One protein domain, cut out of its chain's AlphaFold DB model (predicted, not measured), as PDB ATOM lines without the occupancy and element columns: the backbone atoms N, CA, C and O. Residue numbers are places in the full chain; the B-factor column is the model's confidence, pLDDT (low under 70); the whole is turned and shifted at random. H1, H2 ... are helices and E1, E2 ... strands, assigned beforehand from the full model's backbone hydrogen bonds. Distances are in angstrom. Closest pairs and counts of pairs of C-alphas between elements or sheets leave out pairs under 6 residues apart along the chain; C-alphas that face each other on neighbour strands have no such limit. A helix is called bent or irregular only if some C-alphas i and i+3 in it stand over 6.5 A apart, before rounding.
ATOM      1  N   PRO A  42     129.750 158.620 183.888       87.94
ATOM      2  CA  PRO A  42     128.636 158.265 183.023       87.94
ATOM      3  C   PRO A  42     127.989 156.958 183.494       87.94
ATOM      4  O   PRO A  42     128.667 156.031 183.944       87.94
ATOM      5  N   SER A  43     126.663 156.882 183.389       87.12
ATOM      6  CA  SER A  43     125.943 155.630 183.612       87.12
ATOM      7  C   SER A  43     126.052 154.801 182.341       87.12
ATOM      8  O   SER A  43     125.513 155.178 181.303       87.12
ATOM      9  N   ILE A  44     126.816 153.716 182.413       85.00
ATOM     10  CA  ILE A  44     127.083 152.848 181.271       85.00
ATOM     11  C   ILE A  44     126.397 151.517 181.514       85.00
ATOM     12  O   ILE A  44     126.673 150.835 182.503       85.00
ATOM     13  N   GLU A  45     125.501 151.146 180.608       78.44
ATOM     14  CA  GLU A  45     124.796 149.878 180.689       78.44
ATOM     15  C   GLU A  45     125.738 148.708 180.382       78.44
ATOM     16  O   GLU A  45     126.460 148.698 179.380       78.44
ATOM     17  N   SER A  46     125.688 147.672 181.224       69.06
ATOM     18  CA  SER A  46     126.481 146.444 181.056       69.06
ATOM     19  C   SER A  46     126.119 145.635 179.813       69.06
ATOM     20  O   SER A  46     126.871 144.754 179.403       69.06
ATOM     21  N   LEU A  47     124.979 145.946 179.199       69.56
ATOM     22  CA  LEU A  47     124.527 145.366 177.942       69.56
ATOM     23  C   LEU A  47     125.121 146.065 176.712       69.56
ATOM     24  O   LEU A  47     124.913 145.582 175.605       69.56
ATOM     25  N   VAL A  48     125.845 147.176 176.885       77.81
ATOM     26  CA  VAL A  48     126.353 148.000 175.773       77.81
ATOM     27  C   VAL A  48     127.872 148.163 175.821       77.81
ATOM     28  O   VAL A  48     128.508 148.237 174.770       77.81
ATOM     29  N   ALA A  49     128.480 148.176 177.009       84.12
ATOM     30  CA  ALA A  49     129.930 148.279 177.150       84.12
ATOM     31  C   ALA A  49     130.600 146.923 177.434       84.12
ATOM     32  O   ALA A  49     130.061 146.126 178.206       84.12
ATOM     33  N   PRO A  50     131.799 146.669 176.881       86.88
ATOM     34  CA  PRO A  50     132.585 145.497 177.241       86.88
ATOM     35  C   PRO A  50     132.987 145.529 178.719       86.88
ATOM     36  O   PRO A  50     133.422 146.564 179.236       86.88
ATOM     37  N   LEU A  51     132.874 144.378 179.381       87.50
ATOM     38  CA  LEU A  51     133.365 144.158 180.739       87.50
ATOM     39  C   LEU A  51     134.777 143.575 180.676       87.50
ATOM     40  O   LEU A  51     134.990 142.567 180.010       87.50
ATOM     41  N   VAL A  52     135.723 144.180 181.387       87.94
ATOM     42  CA  VAL A  52     137.112 143.720 181.453       87.94
ATOM     43  C   VAL A  52     137.392 143.149 182.839       87.94
ATOM     44  O   VAL A  52     137.344 143.859 183.842       87.94
ATOM     45  N   GLU A  53     137.664 141.852 182.891       88.81
ATOM     46  CA  GLU A  53     138.017 141.105 184.101       88.81
ATOM     47  C   GLU A  53     139.525 140.865 184.165       88.81
ATOM     48  O   GLU A  53     140.221 140.964 183.153       88.81
ATOM     49  N   ASN A  54     140.035 140.537 185.354       89.44
ATOM     50  CA  ASN A  54     141.453 140.249 185.592       89.44
ATOM     51  C   ASN A  54     142.371 141.312 184.961       89.44
ATOM     52  O   ASN A  54     143.364 140.999 184.303       89.44
ATOM     53  N   TRP A  55     142.000 142.582 185.126       89.62
ATOM     54  CA  TRP A  55     142.594 143.683 184.375       89.62
ATOM     55  C   TRP A  55     143.758 144.346 185.116       89.62
ATOM     56  O   TRP A  55     143.794 144.334 186.343       89.62
ATOM     57  N   PHE A  56     144.688 144.961 184.382       89.44
ATOM     58  CA  PHE A  56     145.736 145.858 184.889       89.44
ATOM     59  C   PHE A  56     146.104 146.911 183.830       89.44
ATOM     60  O   PHE A  56     145.679 146.811 182.675       89.44
ATOM     61  N   ILE A  57     146.892 147.926 184.208       87.94
ATOM     62  CA  ILE A  57     147.425 148.904 183.247       87.94
ATOM     63  C   ILE A  57     148.881 148.570 182.953       87.94
ATOM     64  O   ILE A  57     149.731 148.608 183.843       87.94
ATOM     65  N   ALA A  58     149.167 148.246 181.696       86.06
ATOM     66  CA  ALA A  58     150.524 148.051 181.220       86.06
ATOM     67  C   ALA A  58     151.161 149.401 180.870       86.06
ATOM     68  O   ALA A  58     150.613 150.181 180.084       86.06
ATOM     69  N   GLU A  59     152.349 149.642 181.413       75.88
ATOM     70  CA  GLU A  59     153.168 150.813 181.107       75.88
ATOM     71  C   GLU A  59     154.053 150.510 179.894       75.88
ATOM     72  O   GLU A  59     155.054 149.797 179.980       75.88
ATOM     73  N   ARG A  60     153.651 151.009 178.723       72.94
ATOM     74  CA  ARG A  60     154.496 151.039 177.520       72.94
ATOM     75  C   ARG A  60     154.830 152.496 177.191       72.94
ATOM     76  O   ARG A  60     155.050 153.299 178.086       72.94
ATOM     77  N   SER A  61     154.840 152.867 175.913       79.81
ATOM     78  CA  SER A  61     154.921 154.272 175.493       79.81
ATOM     79  C   SER A  61     153.673 155.086 175.865       79.81
ATOM     80  O   SER A  61     153.737 156.309 175.927       79.81
ATOM     81  N   VAL A  62     152.545 154.412 176.100       82.25
ATOM     82  CA  VAL A  62     151.275 154.971 176.581       82.25
ATOM     83  C   VAL A  62     150.644 153.979 177.565       82.25
ATOM     84  O   VAL A  62     150.929 152.780 177.453       82.25
ATOM     85  N   PRO A  63     149.802 154.425 178.515       85.62
ATOM     86  CA  PRO A  63     149.071 153.515 179.390       85.62
ATOM     87  C   PRO A  63     148.099 152.667 178.567       85.62
ATOM     88  O   PRO A  63     147.352 153.182 177.729       85.62
ATOM     89  N   MET A  64     148.116 151.354 178.785       87.31
ATOM     90  CA  MET A  64     147.303 150.400 178.033       87.31
ATOM     91  C   MET A  64     146.501 149.519 178.980       87.31
ATOM     92  O   MET A  64     147.069 148.909 179.883       87.31
ATOM     93  N   LEU A  65     145.188 149.435 178.760       87.69
ATOM     94  CA  LEU A  65     144.320 148.537 179.518       87.69
ATOM     95  C   LEU A  65     144.472 147.109 178.991       87.69
ATOM     96  O   LEU A  65     144.215 146.857 177.814       87.69
ATOM     97  N   VAL A  66     144.857 146.194 179.877       86.62
ATOM     98  CA  VAL A  66     145.024 144.770 179.582       86.62
ATOM     99  C   VAL A  66     144.098 143.975 180.492       86.62
ATOM    100  O   VAL A  66     144.032 144.264 181.683       86.62
ATOM    101  N   GLY A  67     143.391 142.984 179.953       86.62
ATOM    102  CA  GLY A  67     142.506 142.115 180.724       86.62
ATOM    103  C   GLY A  67     141.706 141.161 179.839       86.62
ATOM    104  O   GLY A  67     141.877 141.131 178.620       86.62
ATOM    105  N   GLU A  68     140.852 140.365 180.469       85.44
ATOM    106  CA  GLU A  68     139.917 139.461 179.801       85.44
ATOM    107  C   GLU A  68     138.651 140.227 179.421       85.44
ATOM    108  O   GLU A  68     137.906 140.674 180.295       85.44
ATOM    109  N   ILE A  69     138.386 140.379 178.123       83.12
ATOM    110  CA  ILE A  69     137.228 141.139 177.645       83.12
ATOM    111  C   ILE A  69     136.026 140.224 177.435       83.12
ATOM    112  O   ILE A  69     136.043 139.302 176.623       83.12
ATOM    113  N   LYS A  70     134.929 140.555 178.110       83.06
ATOM    114  CA  LYS A  70     133.596 140.012 177.866       83.06
ATOM    115  C   LYS A  70     132.795 141.039 177.077       83.06
ATOM    116  O   LYS A  70     132.425 142.089 177.604       83.06
ATOM    117  N   GLN A  71     132.543 140.739 175.806       80.88
ATOM    118  CA  GLN A  71     131.696 141.575 174.960       80.88
ATOM    119  C   GLN A  71     130.231 141.503 175.426       80.88
ATOM    120  O   GLN A  71     129.781 140.444 175.881       80.88
ATOM    121  N   PRO A  72     129.468 142.603 175.317       74.81
ATOM    122  CA  PRO A  72     128.040 142.581 175.589       74.81
ATOM    123  C   PRO A  72     127.323 141.587 174.663       74.81
ATOM    124  O   PRO A  72     127.634 141.466 173.474       74.81
ATOM    125  N   ARG A  73     126.349 140.854 175.215       60.44
ATOM    126  CA  ARG A  73     125.568 139.856 174.469       60.44
ATOM    127  C   ARG A  73     124.852 140.539 173.297       60.44
ATOM    128  O   ARG A  73     123.944 141.328 173.523       60.44
ATOM    129  N   GLY A  74     125.244 140.213 172.064       54.44
ATOM    130  CA  GLY A  74     124.616 140.721 170.835       54.44
ATOM    131  C   GLY A  74     125.582 141.341 169.823       54.44
ATOM    132  O   GLY A  74     125.245 141.421 168.646       54.44
ATOM    133  N   LEU A  75     126.801 141.702 170.235       51.31
ATOM    134  CA  LEU A  75     127.870 142.118 169.324       51.31
ATOM    135  C   LEU A  75     128.807 140.934 169.076       51.31
ATOM    136  O   LEU A  75     129.873 140.816 169.676       51.31
ATOM    137  N   PHE A  76     128.382 140.027 168.193       43.06
ATOM    138  CA  PHE A  76     129.241 138.978 167.643       43.06
ATOM    139  C   PHE A  76     130.271 139.607 166.697       43.06
ATOM    140  O   PHE A  76     130.163 139.505 165.477       43.06
ATOM    141  N   PHE A  77     131.290 140.266 167.245       44.16
ATOM    142  CA  PHE A  77     132.569 140.277 166.548       44.16
ATOM    143  C   PHE A  77     133.132 138.865 166.684       44.16
ATOM    144  O   PHE A  77     133.263 138.356 167.794       44.16
ATOM    145  N   GLN A  78     133.355 138.208 165.547       41.34
ATOM    146  CA  GLN A  78     133.908 136.859 165.433       41.34
ATOM    147  C   GLN A  78     135.301 136.781 166.072       41.34
ATOM    148  O   GLN A  78     136.304 136.817 165.371       41.34
ATOM    149  N   HIS A  79     135.378 136.661 167.389       40.94
ATOM    150  CA  HIS A  79     136.560 136.165 168.074       40.94
ATOM    151  C   HIS A  79     136.094 135.220 169.180       40.94
ATOM    152  O   HIS A  79     135.805 135.613 170.308       40.94
ATOM    153  N   ASP A  80     135.985 133.945 168.798       36.72
ATOM    154  CA  ASP A  80     135.844 132.783 169.677       36.72
ATOM    155  C   ASP A  80     137.135 132.566 170.492       36.72
ATOM    156  O   ASP A  80     137.808 131.543 170.380       36.72
ATOM    157  N   SER A  81     137.516 133.538 171.313       40.97
ATOM    158  CA  SER A  81     138.676 133.441 172.202       40.97
ATOM    159  C   SER A  81     138.278 133.785 173.636       40.97
ATOM    160  O   SER A  81     138.792 134.705 174.269       40.97
ATOM    161  N   PHE A  82     137.361 132.986 174.191       41.16
ATOM    162  CA  PHE A  82     137.206 132.882 175.642       41.16
ATOM    163  C   PHE A  82     138.563 132.505 176.265       41.16
ATOM    164  O   PHE A  82     139.092 131.429 175.995       41.16
ATOM    165  N   GLY A  83     139.117 133.388 177.100       40.09
ATOM    166  CA  GLY A  83     140.349 133.145 177.865       40.09
ATOM    167  C   GLY A  83     141.632 133.769 177.305       40.09
ATOM    168  O   GLY A  83     142.690 133.580 177.903       40.09
ATOM    169  N   ALA A  84     141.574 134.526 176.204       42.62
ATOM    170  CA  ALA A  84     142.720 135.311 175.747       42.62
ATOM    171  C   ALA A  84     142.720 136.709 176.396       42.62
ATOM    172  O   ALA A  84     141.718 137.421 176.376       42.62
ATOM    173  N   LEU A  85     143.863 137.113 176.961       51.31
ATOM    174  CA  LEU A  85     144.125 138.506 177.330       51.31
ATOM    175  C   LEU A  85     144.210 139.334 176.043       51.31
ATOM    176  O   LEU A  85     145.242 139.346 175.372       51.31
ATOM    177  N   GLU A  86     143.137 140.034 175.697       59.53
ATOM    178  CA  GLU A  86     143.092 140.922 174.539       59.53
ATOM    179  C   GLU A  86     142.739 142.338 174.984       59.53
ATOM    180  O   GLU A  86     141.592 142.625 175.277       59.53
ATOM    181  N   CYS A  87     143.706 143.255 174.987       59.78
ATOM    182  CA  CYS A  87     143.547 144.547 174.316       59.78
ATOM    183  C   CYS A  87     144.827 145.369 174.389       59.78
ATOM    184  O   CYS A  87     145.541 145.382 175.386       59.78
ATOM    185  N   THR A  88     145.079 146.099 173.308       60.41
ATOM    186  CA  THR A  88     146.244 146.963 173.118       60.41
ATOM    187  C   THR A  88     145.853 148.421 172.860       60.41
ATOM    188  O   THR A  88     146.627 149.200 172.298       60.41
ATOM    189  N   THR A  89     144.647 148.822 173.263       67.19
ATOM    190  CA  THR A  89     144.167 150.179 172.989       67.19
ATOM    191  C   THR A  89     144.712 151.157 174.035       67.19
ATOM    192  O   THR A  89     144.600 150.874 175.231       67.19
ATOM    193  N   PRO A  90     145.270 152.310 173.621       84.62
ATOM    194  CA  PRO A  90     145.671 153.358 174.550       84.62
ATOM    195  C   PRO A  90     144.500 153.796 175.430       84.62
ATOM    196  O   PRO A  90     143.390 154.046 174.939       84.62
ATOM    197  N   LEU A  91     144.764 153.872 176.729       88.56
ATOM    198  CA  LEU A  91     143.822 154.360 177.719       88.56
ATOM    199  C   LEU A  91     143.907 155.885 177.791       88.56
ATOM    200  O   LEU A  91     145.000 156.448 177.810       88.56
ATOM    201  N   HIS A  92     142.752 156.548 177.835       89.62
ATOM    202  CA  HIS A  92     142.675 158.001 177.979       89.62
ATOM    203  C   HIS A  92     142.094 158.421 179.322       89.62
ATOM    204  O   HIS A  92     142.649 159.327 179.932       89.62
ATOM    205  N   LEU A  93     141.034 157.761 179.803       90.44
ATOM    206  CA  LEU A  93     140.468 158.025 181.131       90.44
ATOM    207  C   LEU A  93     140.410 156.743 181.957       90.44
ATOM    208  O   LEU A  93     140.045 155.683 181.445       90.44
ATOM    209  N   LEU A  94     140.705 156.871 183.246       90.19
ATOM    210  CA  LEU A  94     140.554 155.823 184.247       90.19
ATOM    211  C   LEU A  94     139.870 156.423 185.471       90.19
ATOM    212  O   LEU A  94     140.312 157.440 186.000       90.19
ATOM    213  N   SER A  95     138.789 155.799 185.929       89.88
ATOM    214  CA  SER A  95     138.174 156.196 187.195       89.88
ATOM    215  C   SER A  95     139.100 155.845 188.363       89.88
ATOM    216  O   SER A  95     139.631 154.736 188.404       89.88
ATOM    217  N   VAL A  96     139.218 156.730 189.356       85.94
ATOM    218  CA  VAL A  96     140.039 156.500 190.566       85.94
ATOM    219  C   VAL A  96     139.649 155.203 191.286       85.94
ATOM    220  O   VAL A  96     140.498 154.477 191.786       85.94
ATOM    221  N   ARG A  97     138.353 154.870 191.295       85.38
ATOM    222  CA  ARG A  97     137.836 153.640 191.918       85.38
ATOM    223  C   ARG A  97     138.110 152.368 191.107       85.38
ATOM    224  O   ARG A  97     137.762 151.289 191.571       85.38
ATOM    225  N   GLY A  98     138.678 152.481 189.906       87.25
ATOM    226  CA  GLY A  98     138.964 151.338 189.040       87.25
ATOM    227  C   GLY A  98     137.715 150.609 188.543       87.25
ATOM    228  O   GLY A  98     137.776 149.409 188.318       87.25
ATOM    229  N   THR A  99     136.580 151.303 188.396       90.31
ATOM    230  CA  THR A  99     135.302 150.711 187.948       90.31
ATOM    231  C   THR A  99     134.984 151.000 186.481       90.31
ATOM    232  O   THR A  99     134.211 150.274 185.859       90.31
ATOM    233  N   LEU A 100     135.561 152.064 185.920       92.25
ATOM    234  CA  LEU A 100     135.362 152.504 184.542       92.25
ATOM    235  C   LEU A 100     136.680 152.941 183.900       92.25
ATOM    236  O   LEU A 100     137.529 153.568 184.544       92.25
ATOM    237  N   ALA A 101     136.801 152.656 182.608       91.50
ATOM    238  CA  ALA A 101     137.910 153.065 181.754       91.50
ATOM    239  C   ALA A 101     137.403 153.543 180.386       91.50
ATOM    240  O   ALA A 101     136.351 153.113 179.917       91.50
ATOM    241  N   ARG A 102     138.169 154.412 179.721       90.31
ATOM    242  CA  ARG A 102     137.827 154.978 178.408       90.31
ATOM    243  C   ARG A 102     139.037 154.985 177.483       90.31
ATOM    244  O   ARG A 102     140.035 155.645 177.774       90.31
ATOM    245  N   SER A 103     138.945 154.275 176.357       88.88
ATOM    246  CA  SER A 103     139.877 154.444 175.227       88.88
ATOM    247  C   SER A 103     139.408 155.583 174.324       88.88
ATOM    248  O   SER A 103     138.469 156.289 174.666       88.88
ATOM    249  N   ALA A 104     140.005 155.762 173.144       83.44
ATOM    250  CA  ALA A 104     139.571 156.795 172.199       83.44
ATOM    251  C   ALA A 104     138.172 156.520 171.622       83.44
ATOM    252  O   ALA A 104     137.445 157.450 171.285       83.44
ATOM    253  N   ASN A 105     137.762 155.250 171.548       80.88
ATOM    254  CA  ASN A 105     136.524 154.850 170.870       80.88
ATOM    255  C   ASN A 105     135.443 154.291 171.793       80.88
ATOM    256  O   ASN A 105     134.272 154.410 171.459       80.88
ATOM    257  N   HIS A 106     135.818 153.674 172.917       84.38
ATOM    258  CA  HIS A 106     134.861 152.945 173.742       84.38
ATOM    259  C   HIS A 106     135.104 153.153 175.228       84.38
ATOM    260  O   HIS A 106     136.247 153.273 175.683       84.38
ATOM    261  N   TRP A 107     134.001 153.141 175.963       90.38
ATOM    262  CA  TRP A 107     133.980 152.936 177.399       90.38
ATOM    263  C   TRP A 107     134.068 151.444 177.734       90.38
ATOM    264  O   TRP A 107     133.548 150.607 177.000       90.38
ATOM    265  N   TYR A 108     134.693 151.135 178.865       89.44
ATOM    266  CA  TYR A 108     134.839 149.792 179.412       89.44
ATOM    267  C   TYR A 108     134.367 149.777 180.857       89.44
ATOM    268  O   TYR A 108     134.750 150.645 181.648       89.44
ATOM    269  N   LEU A 109     133.593 148.753 181.202       91.06
ATOM    270  CA  LEU A 109     133.307 148.408 182.588       91.06
ATOM    271  C   LEU A 109     134.467 147.574 183.119       91.06
ATOM    272  O   LEU A 109     134.915 146.640 182.456       91.06
ATOM    273  N   LEU A 110     134.962 147.910 184.304       90.69
ATOM    274  CA  LEU A 110     136.059 147.188 184.934       90.69
ATOM    275  C   LEU A 110     135.511 146.308 186.055       90.69
ATOM    276  O   LEU A 110     134.857 146.790 186.981       90.69
ATOM    277  N   GLY A 111     135.757 145.007 185.925       90.19
ATOM    278  CA  GLY A 111     135.402 143.996 186.909       90.19
ATOM    279  C   GLY A 111     136.524 143.794 187.923       90.19
ATOM    280  O   GLY A 111     137.121 144.745 188.435       90.19
ATOM    281  N   ARG A 112     136.834 142.531 188.212       90.31
ATOM    282  CA  ARG A 112     137.861 142.161 189.181       90.31
ATOM    283  C   ARG A 112     139.252 142.618 188.705       90.31
ATOM    284  O   ARG A 112     139.670 142.231 187.614       90.31
ATOM    285  N   PRO A 113     140.002 143.379 189.522       90.31
ATOM    286  CA  PRO A 113     141.386 143.717 189.207       90.31
ATOM    287  C   PRO A 113     142.298 142.484 189.281       90.31
ATOM    288  O   PRO A 113     142.120 141.617 190.142       90.31
ATOM    289  N   ALA A 114     143.316 142.431 188.420       87.94
ATOM    290  CA  ALA A 114     144.449 141.523 188.586       87.94
ATOM    291  C   ALA A 114     145.320 141.937 189.785       87.94
ATOM    292  O   ALA A 114     145.245 143.066 190.275       87.94
ATOM    293  N   ALA A 115     146.199 141.037 190.235       86.06
ATOM    294  CA  ALA A 115     147.089 141.293 191.372       86.06
ATOM    295  C   ALA A 115     147.960 142.553 191.186       86.06
ATOM    296  O   ALA A 115     148.192 143.294 192.141       86.06
ATOM    297  N   ASP A 116     148.395 142.831 189.956       82.44
ATOM    298  CA  ASP A 116     149.232 143.993 189.646       82.44
ATOM    299  C   ASP A 116     148.438 145.283 189.385       82.44
ATOM    300  O   ASP A 116     149.022 146.365 189.382       82.44
ATOM    301  N   ALA A 117     147.109 145.217 189.267       83.69
ATOM    302  CA  ALA A 117     146.279 146.393 188.993       83.69
ATOM    303  C   ALA A 117     146.329 147.433 190.119       83.69
ATOM    304  O   ALA A 117     146.237 148.628 189.868       83.69
ATOM    305  N   ILE A 118     146.497 146.989 191.369       78.38
ATOM    306  CA  ILE A 118     146.601 147.890 192.525       78.38
ATOM    307  C   ILE A 118     147.869 148.742 192.423       78.38
ATOM    308  O   ILE A 118     147.829 149.936 192.704       78.38
ATOM    309  N   LYS A 119     148.989 148.157 191.974       78.38
ATOM    310  CA  LYS A 119     150.220 148.919 191.715       78.38
ATOM    311  C   LYS A 119     149.978 149.942 190.608       78.38
ATOM    312  O   LYS A 119     150.300 151.110 190.800       78.38
ATOM    313  N   SER A 120     149.335 149.505 189.523       74.88
ATOM    314  CA  SER A 120     148.946 150.374 188.415       74.88
ATOM    315  C   SER A 120     148.014 151.510 188.832       74.88
ATOM    316  O   SER A 120     148.097 152.575 188.253       74.88
ATOM    317  N   LEU A 121     147.115 151.328 189.802       77.38
ATOM    318  CA  LEU A 121     146.243 152.406 190.288       77.38
ATOM    319  C   LEU A 121     147.001 153.382 191.191       77.38
ATOM    320  O   LEU A 121     146.880 154.594 191.032       77.38
ATOM    321  N   ASN A 122     147.825 152.859 192.101       76.88
ATOM    322  CA  ASN A 122     148.565 153.667 193.072       76.88
ATOM    323  C   ASN A 122     149.566 154.631 192.421       76.88
ATOM    324  O   ASN A 122     149.846 155.679 192.987       76.88
ATOM    325  N   GLN A 123     150.101 154.299 191.243       73.44
ATOM    326  CA  GLN A 123     150.999 155.190 190.497       73.44
ATOM    327  C   GLN A 123     150.307 156.461 189.980       73.44
ATOM    328  O   GLN A 123     150.978 157.456 189.719       73.44
ATOM    329  N   TRP A 124     148.982 156.432 189.820       67.38
ATOM    330  CA  TRP A 124     148.201 157.517 189.215       67.38
ATOM    331  C   TRP A 124     147.254 158.182 190.218       67.38
ATOM    332  O   TRP A 124     146.577 159.155 189.881       67.38
ATOM    333  N   ASP A 125     147.215 157.685 191.456       67.94
ATOM    334  CA  ASP A 125     146.506 158.327 192.552       67.94
ATOM    335  C   ASP A 125     147.338 159.495 193.101       67.94
ATOM    336  O   ASP A 125     148.247 159.333 193.917       67.94
ATOM    337  N   VAL A 126     146.987 160.703 192.657       60.34
ATOM    338  CA  VAL A 126     147.621 161.969 193.061       60.34
ATOM    339  C   VAL A 126     147.509 162.216 194.583       60.34
ATOM    340  O   VAL A 126     148.279 162.997 195.143       60.34
ATOM    341  N   HIS A 127     146.599 161.528 195.286       55.84
ATOM    342  CA  HIS A 127     146.406 161.654 196.735       55.84
ATOM    343  C   HIS A 127     147.111 160.571 197.572       55.84
ATOM    344  O   HIS A 127     147.241 160.724 198.793       55.84
ATOM    345  N   ALA A 128     147.621 159.501 196.954       52.31
ATOM    346  CA  ALA A 128     148.347 158.453 197.671       52.31
ATOM    347  C   ALA A 128     149.676 158.971 198.259       52.31
ATOM    348  O   ALA A 128     150.056 158.605 199.377       52.31
ATOM    349  N   ASP A 129     150.338 159.901 197.565       48.81
ATOM    350  CA  ASP A 129     151.634 160.449 197.981       48.81
ATOM    351  C   ASP A 129     151.541 161.446 199.148       48.81
ATOM    352  O   ASP A 129     152.447 161.524 199.984       48.81
ATOM    353  N   THR A 130     150.419 162.156 199.299       50.38
ATOM    354  CA  THR A 130     150.249 163.148 200.380       50.38
ATOM    355  C   THR A 130     150.119 162.485 201.757       50.38
ATOM    356  O   THR A 130     150.574 163.021 202.772       50.38
ATOM    357  N   SER A 131     149.580 161.265 201.799       49.62
ATOM    358  CA  SER A 131     149.448 160.471 203.030       49.62
ATOM    359  C   SER A 131     150.789 159.894 203.512       49.62
ATOM    360  O   SER A 131     151.000 159.714 204.717       49.62
ATOM    361  N   ALA A 132     151.721 159.632 202.590       50.25
ATOM    362  CA  ALA A 132     153.064 159.153 202.908       50.25
ATOM    363  C   ALA A 132     153.965 160.277 203.452       50.25
ATOM    364  O   ALA A 132     154.763 160.044 204.365       50.25
ATOM    365  N   THR A 133     153.798 161.516 202.969       48.91
ATOM    366  CA  THR A 133     154.562 162.671 203.474       48.91
ATOM    367  C   THR A 133     154.103 163.102 204.872       48.91
ATOM    368  O   THR A 133     154.938 163.396 205.733       48.91
ATOM    369  N   ALA A 134     152.795 163.046 205.155       49.59
ATOM    370  CA  ALA A 134     152.238 163.413 206.461       49.59
ATOM    371  C   ALA A 134     152.692 162.479 207.605       49.59
ATOM    372  O   ALA A 134     152.930 162.928 208.727       49.59
ATOM    373  N   ARG A 135     152.895 161.179 207.332       48.28
ATOM    374  CA  ARG A 135     153.385 160.203 208.331       48.28
ATOM    375  C   ARG A 135     154.878 160.327 208.648       48.28
ATOM    376  O   ARG A 135     155.322 159.823 209.679       48.28
ATOM    377  N   ARG A 136     155.665 160.991 207.796       47.31
ATOM    378  CA  ARG A 136     157.102 161.218 208.034       47.31
ATOM    379  C   ARG A 136     157.361 162.415 208.953       47.31
ATOM    380  O   ARG A 136     158.330 162.394 209.704       47.31
ATOM    381  N   GLN A 137     156.477 163.415 208.960       50.12
ATOM    382  CA  GLN A 137     156.621 164.601 209.816       50.12
ATOM    383  C   GLN A 137     156.216 164.363 211.280       50.12
ATOM    384  O   GLN A 137     156.770 165.001 212.172       50.12
ATOM    385  N   THR A 138     155.329 163.407 211.566       51.53
ATOM    386  CA  THR A 138     154.926 163.071 212.947       51.53
ATOM    387  C   THR A 138     155.900 162.148 213.682       51.53
ATOM    388  O   THR A 138     155.840 162.062 214.902       51.53
ATOM    389  N   ARG A 139     156.847 161.505 212.982       49.34
ATOM    390  CA  ARG A 139     157.908 160.673 213.593       49.34
ATOM    391  C   ARG A 139     159.233 161.399 213.851       49.34
ATOM    392  O   ARG A 139     160.120 160.813 214.451       49.34
TER     393      ARG A 139
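This is residues 42 to 139 of the 142 residues of an uncharacterized protein of Shinella sp. HZN7 (UniProt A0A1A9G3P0). A small, strongly twisted sheet of five strands folds back on itself like part of a barrel: the long bent hairpin E1 E2 is one leaf, it faces the short strands E4 and E3, and E5 is the hinge. The short helix H1 packs across E1, and beyond it the last stretch, residues 127 to 139 with H2, sticks out as a free arm that makes much of the length; a wide loop, residues 71 to 90, lies toward the opposite end. The printed part has 98 residues, with five named strands and then two named helices in the order E1, E2, E3, E4, E5, H1, H2. The sheet's order is E2, E1, E5, E4, E3, mixed in direction, and the class is mixed, helices and strands, with under half of the residues in named elements. The whole is loose, with a radius of gyration of the C-alphas of 15.8 A, and its three spans are 58, 27 and 22 A.

The first strand, E1, residues 51 to 59, bends by 82 degrees at residue 54. It forms a hairpin with E2, residues 63 to 70, which bends by 58 degrees at residue 67; the two are antiparallel at 160 degrees, with N 53 and O 68 at 2.9 A and N 66 and O 56 at 3.0 A, within hydrogen-bond range. E3, residues 91 to 94, E4, residues 100 to 103, and E5, residues 107 to 110, make a meander, each strand the antiparallel neighbour of the one before. In the hairpin E3 and E4, N 102 and O 93 are 2.8 A apart; in the hairpin E4 and E5, N 108 and O 101 are 2.8 A apart. E5 is staggered: it pairs with E4 over residues 107 to 109 and with E1 over residues 109 to 110. E1 and E5 are parallel, with N 52 and O 109 at 2.8 A. In this folded sheet, one sheet bent back into two leaves, E2 and E1 face E4 and E3 with 24 pairs of C-alphas within 11 A. The closest C-alphas of the edge strands E2 and E3 are those of Met 64 and Leu 91, 5.3 A apart. H1, residues 117 to 122, is on the sheet at a height of 8.8 A, over E1, and runs only just across the strands, at 61 degrees to E1 on the local plane. The closest C-alphas of H1 and E1 are those of Phe 56 and Ala 117, 4.2 A apart. H2, residues 128 to 137, is not on the sheet. H1 and H2 are close but not clearly touching, their closest C-alphas being those of Asn 122 and Ala 128 at 6.6 A, with a steep tilt of 54 degrees, the same way. In H1 every O i to N i+4 pair is within hydrogen-bond range; in H2 2 of 6 are, beside 2 of 7 O i to N i+3 pairs.

E1 begins at C-alpha 51, (133.365, 144.158, 180.739), and measures 20.9 A from first to last C-alpha. E2 measures 20.6 A, E3 7.4 A, E4 10.5 A and E5 9.7 A. H1 begins at C-alpha 117, (146.279, 146.393, 188.993), and measures 8.6 A. H2 measures 15.9 A and ends at C-alpha 137, (156.621, 164.601, 209.816).

The two C-alphas farthest apart are those of Gln 78 and Arg 139, 58.8 A. Without residues 127 to 139 the body spans 38 by 27 by 22 A. The printed part has no cut, and the link from E2 to E3 is long, 20 residues. The mean pLDDT of the printed part is 73.4; it is under 70 in residues 46 to 47, 73 to 89 and 124 to 139.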